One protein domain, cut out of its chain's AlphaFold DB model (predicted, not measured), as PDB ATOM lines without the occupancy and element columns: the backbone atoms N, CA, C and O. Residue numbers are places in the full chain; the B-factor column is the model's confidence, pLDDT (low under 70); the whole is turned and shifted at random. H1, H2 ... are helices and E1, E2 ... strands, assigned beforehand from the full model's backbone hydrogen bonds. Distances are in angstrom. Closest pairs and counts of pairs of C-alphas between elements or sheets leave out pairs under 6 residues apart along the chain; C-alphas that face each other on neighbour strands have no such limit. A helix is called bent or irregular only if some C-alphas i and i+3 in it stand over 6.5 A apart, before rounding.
ATOM      1  N   GLU A   2     136.413 192.811  22.505       42.16
ATOM      2  CA  GLU A   2     135.161 192.941  21.751       42.16
ATOM      3  C   GLU A   2     134.320 191.684  21.973       42.16
ATOM      4  O   GLU A   2     134.850 190.575  21.942       42.16
ATOM      5  N   MET A   3     133.021 191.841  22.221       55.34
ATOM      6  CA  MET A   3     132.118 190.694  22.165       55.34
ATOM      7  C   MET A   3     132.120 190.122  20.758       55.34
ATOM      8  O   MET A   3     131.735 190.815  19.810       55.34
ATOM      9  N   ASN A   4     132.492 188.846  20.667       69.12
ATOM     10  CA  ASN A   4     132.214 187.997  19.517       69.12
ATOM     11  C   ASN A   4     130.728 188.155  19.122       69.12
ATOM     12  O   ASN A   4     129.861 188.224  19.996       69.12
ATOM     13  N   THR A   5     130.445 188.247  17.821       70.12
ATOM     14  CA  THR A   5     129.101 188.289  17.216       70.12
ATOM     15  C   THR A   5     128.114 187.331  17.884       70.12
ATOM     16  O   THR A   5     127.000 187.735  18.200       70.12
ATOM     17  N   ALA A   6     128.561 186.130  18.241       67.75
ATOM     18  CA  ALA A   6     127.772 185.147  18.973       67.75
ATOM     19  C   ALA A   6     127.200 185.655  20.301       67.75
ATOM     20  O   ALA A   6     126.014 185.515  20.574       67.75
ATOM     21  N   MET A   7     128.023 186.313  21.120       75.31
ATOM     22  CA  MET A   7     127.596 186.868  22.409       75.31
ATOM     23  C   MET A   7     126.550 187.971  22.234       75.31
ATOM     24  O   MET A   7     125.684 188.139  23.090       75.31
ATOM     25  N   LYS A   8     126.614 188.719  21.123       77.44
ATOM     26  CA  LYS A   8     125.595 189.721  20.780       77.44
ATOM     27  C   LYS A   8     124.268 189.053  20.439       77.44
ATOM     28  O   LYS A   8     123.236 189.540  20.882       77.44
ATOM     29  N   GLU A   9     124.296 187.951  19.697       73.50
ATOM     30  CA  GLU A   9     123.095 187.183  19.352       73.50
ATOM     31  C   GLU A   9     122.463 186.528  20.579       73.50
ATOM     32  O   GLU A   9     121.249 186.614  20.753       73.50
ATOM     33  N   VAL A  10     123.275 185.963  21.481       74.81
ATOM     34  CA  VAL A  10     122.799 185.428  22.766       74.81
ATOM     35  C   VAL A  10     122.131 186.521  23.600       74.81
ATOM     36  O   VAL A  10     121.048 186.312  24.143       74.81
ATOM     37  N   TRP A  11     122.741 187.702  23.708       79.62
ATOM     38  CA  TRP A  11     122.144 188.796  24.474       79.62
ATOM     39  C   TRP A  11     120.877 189.353  23.839       79.62
ATOM     40  O   TRP A  11     119.895 189.524  24.555       79.62
ATOM     41  N   ALA A  12     120.858 189.552  22.520       79.81
ATOM     42  CA  ALA A  12     119.645 189.947  21.810       79.81
ATOM     43  C   ALA A  12     118.521 188.921  22.018       79.81
ATOM     44  O   ALA A  12     117.378 189.287  22.268       79.81
ATOM     45  N   PHE A  13     118.850 187.627  22.005       77.75
ATOM     46  CA  PHE A  13     117.896 186.562  22.281       77.75
ATOM     47  C   PHE A  13     117.301 186.643  23.698       77.75
ATOM     48  O   PHE A  13     116.083 186.530  23.852       77.75
ATOM     49  N   GLN A  14     118.133 186.866  24.718       83.75
ATOM     50  CA  GLN A  14     117.663 187.043  26.097       83.75
ATOM     51  C   GLN A  14     116.721 188.243  26.233       83.75
ATOM     52  O   GLN A  14     115.682 188.139  26.886       83.75
ATOM     53  N   GLU A  15     117.062 189.365  25.593       85.44
ATOM     54  CA  GLU A  15     116.241 190.579  25.602       85.44
ATOM     55  C   GLU A  15     114.905 190.375  24.874       85.44
ATOM     56  O   GLU A  15     113.848 190.643  25.451       85.44
ATOM     57  N   ASP A  16     114.934 189.839  23.650       84.56
ATOM     58  CA  ASP A  16     113.753 189.646  22.798       84.56
ATOM     59  C   ASP A  16     112.724 188.687  23.411       84.56
ATOM     60  O   ASP A  16     111.520 188.855  23.213       84.56
ATOM     61  N   ASN A  17     113.189 187.669  24.140       80.44
ATOM     62  CA  ASN A  17     112.333 186.605  24.676       80.44
ATOM     63  C   ASN A  17     112.099 186.732  26.188       80.44
ATOM     64  O   ASN A  17     111.375 185.919  26.753       80.44
ATOM     65  N   GLN A  18     112.672 187.750  26.842       83.56
ATOM     66  CA  GLN A  18     112.608 187.945  28.299       83.56
ATOM     67  C   GLN A  18     113.069 186.709  29.090       83.56
ATOM     68  O   GLN A  18     112.542 186.396  30.159       83.56
ATOM     69  N   VAL A  19     114.073 186.014  28.558       82.00
ATOM     70  CA  VAL A  19     114.674 184.818  29.155       82.00
ATOM     71  C   VAL A  19     116.055 185.147  29.697       82.00
ATOM     72  O   VAL A  19     116.758 186.013  29.176       82.00
ATOM     73  N   LYS A  20     116.458 184.451  30.757       84.69
ATOM     74  CA  LYS A  20     117.776 184.616  31.362       84.69
ATOM     75  C   LYS A  20     118.511 183.288  31.294       84.69
ATOM     76  O   LYS A  20     118.268 182.421  32.123       84.69
ATOM     77  N   LEU A  21     119.415 183.174  30.330       82.44
ATOM     78  CA  LEU A  21     120.246 181.994  30.163       82.44
ATOM     79  C   LEU A  21     121.365 181.986  31.206       82.44
ATOM     80  O   LEU A  21     121.853 183.033  31.650       82.44
ATOM     81  N   ASP A  22     121.786 180.784  31.582       84.31
ATOM     82  CA  ASP A  22     122.989 180.601  32.380       84.31
ATOM     83  C   ASP A  22     124.221 180.914  31.516       84.31
ATOM     84  O   ASP A  22     124.511 180.246  30.521       84.31
ATOM     85  N   MET A  23     124.934 181.976  31.894       80.94
ATOM     86  CA  MET A  23     126.085 182.473  31.147       80.94
ATOM     87  C   MET A  23     127.295 181.539  31.241       80.94
ATOM     88  O   MET A  23     128.071 181.484  30.290       80.94
ATOM     89  N   ASP A  24     127.449 180.799  32.339       82.00
ATOM     90  CA  ASP A  24     128.549 179.848  32.506       82.00
ATOM     91  C   ASP A  24     128.302 178.611  31.633       82.00
ATOM     92  O   ASP A  24     129.197 178.151  30.921       82.00
ATOM     93  N   VAL A  25     127.060 178.114  31.601       81.69
ATOM     94  CA  VAL A  25     126.643 177.045  30.674       81.69
ATOM     95  C   VAL A  25     126.806 177.497  29.224       81.69
ATOM     96  O   VAL A  25     127.343 176.764  28.398       81.69
ATOM     97  N   MET A  26     126.405 178.726  28.911       83.31
ATOM     98  CA  MET A  26     126.519 179.279  27.567       83.31
ATOM     99  C   MET A  26     127.964 179.416  27.101       83.31
ATOM    100  O   MET A  26     128.263 179.014  25.977       83.31
ATOM    101  N   LEU A  27     128.883 179.875  27.951       82.38
ATOM    102  CA  LEU A  27     130.303 179.897  27.598       82.38
ATOM    103  C   LEU A  27     130.841 178.489  27.315       82.38
ATOM    104  O   LEU A  27     131.561 178.321  26.333       82.38
ATOM    105  N   ASN A  28     130.435 177.484  28.095       81.81
ATOM    106  CA  ASN A  28     130.821 176.086  27.867       81.81
ATOM    107  C   ASN A  28     130.238 175.497  26.570       81.81
ATOM    108  O   ASN A  28     130.833 174.597  25.988       81.81
ATOM    109  N   VAL A  29     129.084 175.987  26.106       82.69
ATOM    110  CA  VAL A  29     128.490 175.576  24.823       82.69
ATOM    111  C   VAL A  29     129.154 176.295  23.643       82.69
ATOM    112  O   VAL A  29     129.439 175.667  22.627       82.69
ATOM    113  N   LEU A  30     129.424 177.603  23.745       82.56
ATOM    114  CA  LEU A  30     130.055 178.362  22.655       82.56
ATOM    115  C   LEU A  30     131.540 178.027  22.487       82.56
ATOM    116  O   LEU A  30     132.040 178.025  21.364       82.56
ATOM    117  N   TYR A  31     132.229 177.743  23.590       83.25
ATOM    118  CA  TYR A  31     133.659 177.451  23.630       83.25
ATOM    119  C   TYR A  31     133.902 176.149  24.399       83.25
ATOM    120  O   TYR A  31     134.436 176.178  25.510       83.25
ATOM    121  N   PRO A  32     133.477 175.005  23.842       80.94
ATOM    122  CA  PRO A  32     133.620 173.734  24.525       80.94
ATOM    123  C   PRO A  32     135.083 173.301  24.567       80.94
ATOM    124  O   PRO A  32     135.884 173.614  23.679       80.94
ATOM    125  N   GLU A  33     135.419 172.507  25.574       81.50
ATOM    126  CA  GLU A  33     136.697 171.812  25.612       81.50
ATOM    127  C   GLU A  33     136.571 170.450  24.930       81.50
ATOM    128  O   GLU A  33     135.563 169.757  25.064       81.50
ATOM    129  N   PHE A  34     137.619 170.035  24.222       79.81
ATOM    130  CA  PHE A  34     137.703 168.698  23.644       79.81
ATOM    131  C   PHE A  34     138.763 167.889  24.382       79.81
ATOM    132  O   PHE A  34     139.897 168.340  24.550       79.81
ATOM    133  N   VAL A  35     138.411 166.673  24.791       79.06
ATOM    134  CA  VAL A  35     139.327 165.746  25.463       79.06
ATOM    135  C   VAL A  35     139.502 164.485  24.629       79.06
ATOM    136  O   VAL A  35     138.556 163.983  24.030       79.06
ATOM    137  N   LEU A  36     140.728 163.965  24.575       76.12
ATOM    138  CA  LEU A  36     141.008 162.689  23.926       76.12
ATOM    139  C   LEU A  36     140.919 161.572  24.968       76.12
ATOM    140  O   LEU A  36     141.703 161.555  25.919       76.12
ATOM    141  N   TRP A  37     140.011 160.620  24.774       73.62
ATOM    142  CA  TRP A  37     139.880 159.442  25.626       73.62
ATOM    143  C   TRP A  37     139.765 158.182  24.766       73.62
ATOM    144  O   TRP A  37     138.883 158.080  23.923       73.62
ATOM    145  N   ASP A  38     140.694 157.242  24.956       73.31
ATOM    146  CA  ASP A  38     140.743 155.953  24.243       73.31
ATOM    147  C   ASP A  38     140.684 156.083  22.706       73.31
ATOM    148  O   ASP A  38     140.004 155.345  22.002       73.31
ATOM    149  N   PHE A  80     120.487 172.178  28.209       79.44
ATOM    150  CA  PHE A  80     121.255 173.304  28.736       79.44
ATOM    151  C   PHE A  80     120.407 174.563  28.896       79.44
ATOM    152  O   PHE A  80     120.639 175.347  29.812       79.44
ATOM    153  N   PHE A  81     119.424 174.740  28.014       83.62
ATOM    154  CA  PHE A  81     118.553 175.911  27.975       83.62
ATOM    155  C   PHE A  81     117.096 175.460  27.803       83.62
ATOM    156  O   PHE A  81     116.586 175.431  26.676       83.62
ATOM    157  N   PRO A  82     116.416 175.062  28.894       84.19
ATOM    158  CA  PRO A  82     115.019 174.625  28.852       84.19
ATOM    159  C   PRO A  82     114.080 175.663  28.228       84.19
ATOM    160  O   PRO A  82     113.067 175.311  27.633       84.19
ATOM    161  N   GLU A  83     114.449 176.944  28.284       84.50
ATOM    162  CA  GLU A  83     113.727 178.051  27.658       84.50
ATOM    163  C   GLU A  83     113.547 177.861  26.150       84.50
ATOM    164  O   GLU A  83     112.621 178.418  25.570       84.50
ATOM    165  N   PHE A  84     114.404 177.068  25.502       84.75
ATOM    166  CA  PHE A  84     114.293 176.781  24.078       84.75
ATOM    167  C   PHE A  84     113.164 175.813  23.706       84.75
ATOM    168  O   PHE A  84     112.825 175.739  22.521       84.75
ATOM    169  N   GLU A  85     112.577 175.093  24.666       86.56
ATOM    170  CA  GLU A  85     111.480 174.147  24.418       86.56
ATOM    171  C   GLU A  85     110.247 174.853  23.829       86.56
ATOM    172  O   GLU A  85     109.656 174.377  22.858       86.56
ATOM    173  N   ASP A  86     109.935 176.053  24.325       86.38
ATOM    174  CA  ASP A  86     108.759 176.829  23.911       86.38
ATOM    175  C   ASP A  86     108.985 177.685  22.645       86.38
ATOM    176  O   ASP A  86     108.055 178.292  22.108       86.38
ATOM    177  N   ILE A  87     110.218 177.744  22.133       85.38
ATOM    178  CA  ILE A  87     110.636 178.644  21.037       85.38
ATOM    179  C   ILE A  87     111.591 177.933  20.057       85.38
ATOM    180  O   ILE A  87     112.737 178.355  19.845       85.38
ATOM    181  N   PRO A  88     111.115 176.881  19.363       84.44
ATOM    182  CA  PRO A  88     111.952 175.990  18.553       84.44
ATOM    183  C   PRO A  88     112.683 176.698  17.404       84.44
ATOM    184  O   PRO A  88     113.816 176.356  17.078       84.44
ATOM    185  N   ASN A  89     112.080 177.733  16.812       84.44
ATOM    186  CA  ASN A  89     112.727 178.505  15.745       84.44
ATOM    187  C   ASN A  89     113.974 179.248  16.245       84.44
ATOM    188  O   ASN A  89     114.964 179.349  15.524       84.44
ATOM    189  N   LYS A  90     113.930 179.766  17.477       80.06
ATOM    190  CA  LYS A  90     115.060 180.460  18.099       80.06
ATOM    191  C   LYS A  90     116.120 179.474  18.578       80.06
ATOM    192  O   LYS A  90     117.300 179.742  18.389       80.06
ATOM    193  N   SER A  91     115.691 178.320  19.087       83.75
ATOM    194  CA  SER A  91     116.567 177.185  19.398       83.75
ATOM    195  C   SER A  91     117.408 176.766  18.186       83.75
ATOM    196  O   SER A  91     118.630 176.671  18.272       83.75
ATOM    197  N   LEU A  92     116.772 176.620  17.017       84.88
ATOM    198  CA  LEU A  92     117.473 176.303  15.772       84.88
ATOM    199  C   LEU A  92     118.451 177.410  15.360       84.88
ATOM    200  O   LEU A  92     119.587 177.105  15.013       84.88
ATOM    201  N   GLN A  93     118.029 178.678  15.400       83.56
ATOM    202  CA  GLN A  93     118.904 179.813  15.071       83.56
ATOM    203  C   GLN A  93     120.146 179.839  15.963       83.56
ATOM    204  O   GLN A  93     121.254 179.926  15.449       83.56
ATOM    205  N   PHE A  94     119.963 179.676  17.274       82.69
ATOM    206  CA  PHE A  94     121.068 179.582  18.218       82.69
ATOM    207  C   PHE A  94     121.994 178.407  17.886       82.69
ATOM    208  O   PHE A  94     123.208 178.580  17.827       82.69
ATOM    209  N   GLY A  95     121.438 177.219  17.624       83.81
ATOM    210  CA  GLY A  95     122.223 176.043  17.245       83.81
ATOM    211  C   GLY A  95     123.062 176.258  15.980       83.81
ATOM    212  O   GLY A  95     124.215 175.835  15.933       83.81
ATOM    213  N   VAL A  96     122.525 176.961  14.976       84.94
ATOM    214  CA  VAL A  96     123.283 177.342  13.773       84.94
ATOM    215  C   VAL A  96     124.434 178.285  14.129       84.94
ATOM    216  O   VAL A  96     125.564 178.007  13.732       84.94
ATOM    217  N   SER A  97     124.193 179.322  14.938       81.94
ATOM    218  CA  SER A  97     125.248 180.241  15.390       81.94
ATOM    219  C   SER A  97     126.362 179.519  16.158       81.94
ATOM    220  O   SER A  97     127.538 179.813  15.960       81.94
ATOM    221  N   VAL A  98     126.026 178.533  16.999       81.88
ATOM    222  CA  VAL A  98     127.015 177.695  17.706       81.88
ATOM    223  C   VAL A  98     127.922 176.966  16.711       81.88
ATOM    224  O   VAL A  98     129.145 177.032  16.829       81.88
ATOM    225  N   ILE A  99     127.336 176.313  15.704       82.19
ATOM    226  CA  ILE A  99     128.093 175.588  14.672       82.19
ATOM    227  C   ILE A  99     128.989 176.546  13.882       82.19
ATOM    228  O   ILE A  99     130.145 176.223  13.610       82.19
ATOM    229  N   GLU A 100     128.488 177.733  13.536       82.38
ATOM    230  CA  GLU A 100     129.276 178.753  12.844       82.38
ATOM    231  C   GLU A 100     130.498 179.179  13.666       82.38
ATOM    232  O   GLU A 100     131.601 179.252  13.119       82.38
ATOM    233  N   ILE A 101     130.356 179.390  14.976       80.75
ATOM    234  CA  ILE A 101     131.487 179.709  15.866       80.75
ATOM    235  C   ILE A 101     132.503 178.575  15.869       80.75
ATOM    236  O   ILE A 101     133.695 178.826  15.711       80.75
ATOM    237  N   TRP A 102     132.042 177.335  16.035       81.88
ATOM    238  CA  TRP A 102     132.926 176.172  16.082       81.88
ATOM    239  C   TRP A 102     133.670 175.967  14.764       81.88
ATOM    240  O   TRP A 102     134.826 175.573  14.779       81.88
ATOM    241  N   SER A 103     133.040 176.263  13.623       80.94
ATOM    242  CA  SER A 103     133.680 176.134  12.307       80.94
ATOM    243  C   SER A 103     134.757 177.187  12.017       80.94
ATOM    244  O   SER A 103     135.552 176.999  11.099       80.94
ATOM    245  N   ASN A 104     134.764 178.294  12.766       74.06
ATOM    246  CA  ASN A 104     135.648 179.441  12.546       74.06
ATOM    247  C   ASN A 104     136.721 179.619  13.640       74.06
ATOM    248  O   ASN A 104     137.517 180.557  13.542       74.06
ATOM    249  N   ASN A 105     136.738 178.754  14.659       59.88
ATOM    250  CA  ASN A 105     137.784 178.661  15.688       59.88
ATOM    251  C   ASN A 105     138.753 177.517  15.377       59.88
ATOM    252  O   ASN A 105     139.952 177.681  15.693       59.88
TER     253      ASN A 105
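Overview. This is residues 2 to 38 and 80 to 105 of the 105 residues of an uncharacterized protein of Listeria booriae (UniProt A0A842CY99). Two helices, H1 and H3, lie side by side and run opposite ways, and a short third helix, H2, meets residues 98 to 102 of H3 at a steep angle. From the far end of H2 a single strand, E1, leads away, and residues 33 to 38 stick out from the helices as a free arm, which makes the length of the whole. The printed part has 63 residues with three named helices and one named strand, in the order H1, H2, E1, H3, and its class is mostly helix. E1 pairs with no named strand. The whole is only just compact, close to loose, with a radius of gyration of the C-alphas of 12.5 A, and the C-alphas span 41 by 28 by 20 A along their three main axes.

Along the chain. The printed part begins at Glu 2, and H1 follows as residues 5 to 17, from C-alpha 5 at (129.101, 188.289, 17.216) to C-alpha 17 at (112.333, 186.605, 24.676), 18.4 A from first to last C-alpha. H2 is residues 23 to 30, 10.2 A from first to last C-alpha. E1 is residues 33 to 37, a strand of 12.8 A from first to last C-alpha, which ends with C-alpha 37 at (139.880, 159.442, 25.626). After Asp 38 the printed part is cut, and it begins again at Phe 80. H3, residues 88 to 104, is the longest helix, with 17 residues and 24.7 A from first to last C-alpha. It begins with C-alpha 88 at (111.952, 175.990, 18.553) and ends with C-alpha 104 at (135.648, 179.441, 12.546). None of the three helices is bent or irregular.

Arrangement. H1 and H3 touch, with 6 pairs of C-alphas within 8 A. Their closest C-alphas are those of Ala 6 and Ser 97, 6.6 A apart. The lines of H1 and H3 stand at a shallow tilt of 11 degrees, and the two run opposite ways, with 12.0 A from centre to centre. H1 and H2 are near each other, with 7 pairs of C-alphas within 10 A but no pair within 8 A. H2 touches H3, which meets it with residues 98 to 102 alone. The closest C-alphas of H2 and H3 are those of Leu 30 and Val 98, 5.8 A apart. Their lines stand at a steep tilt of 62 degrees and they run the same way, with 13.2 A from centre to centre. H2 and E1 meet only through their link. E1 is apart from H1 and from H3. Residues 33 to 38, of which 33 to 37 belong to E1, stand free: no C-alpha 8 or more residues away along the chain is within 10 A of them. In H1, H2 and H3 every pair of O of residue i and N of residue i+4 is within hydrogen-bond range.

Size, cuts and confidence. The two C-alphas farthest apart are those of Asp 16 and Asp 38, at 43.2 A. The first and last printed C-alphas, those of Glu 2 and Asn 105, are 15.7 A apart, and Asn 105 is the chain's last residue. Residues 39 to 79 are cut out and not printed, and C-alphas 38 and 80 are 26.5 A apart across the cut. The link across the cut, from E1 to H3, has 50 residues in the chain, of which 41 are not printed. Of the links that are printed whole, H1 to H2 with 5 residues and H2 to E1 with 2 residues are both tight. The mean pLDDT of the printed part is 79.6. The model's confidence is low, under 70, at residues 2 to 4, residue 6 and residue 105.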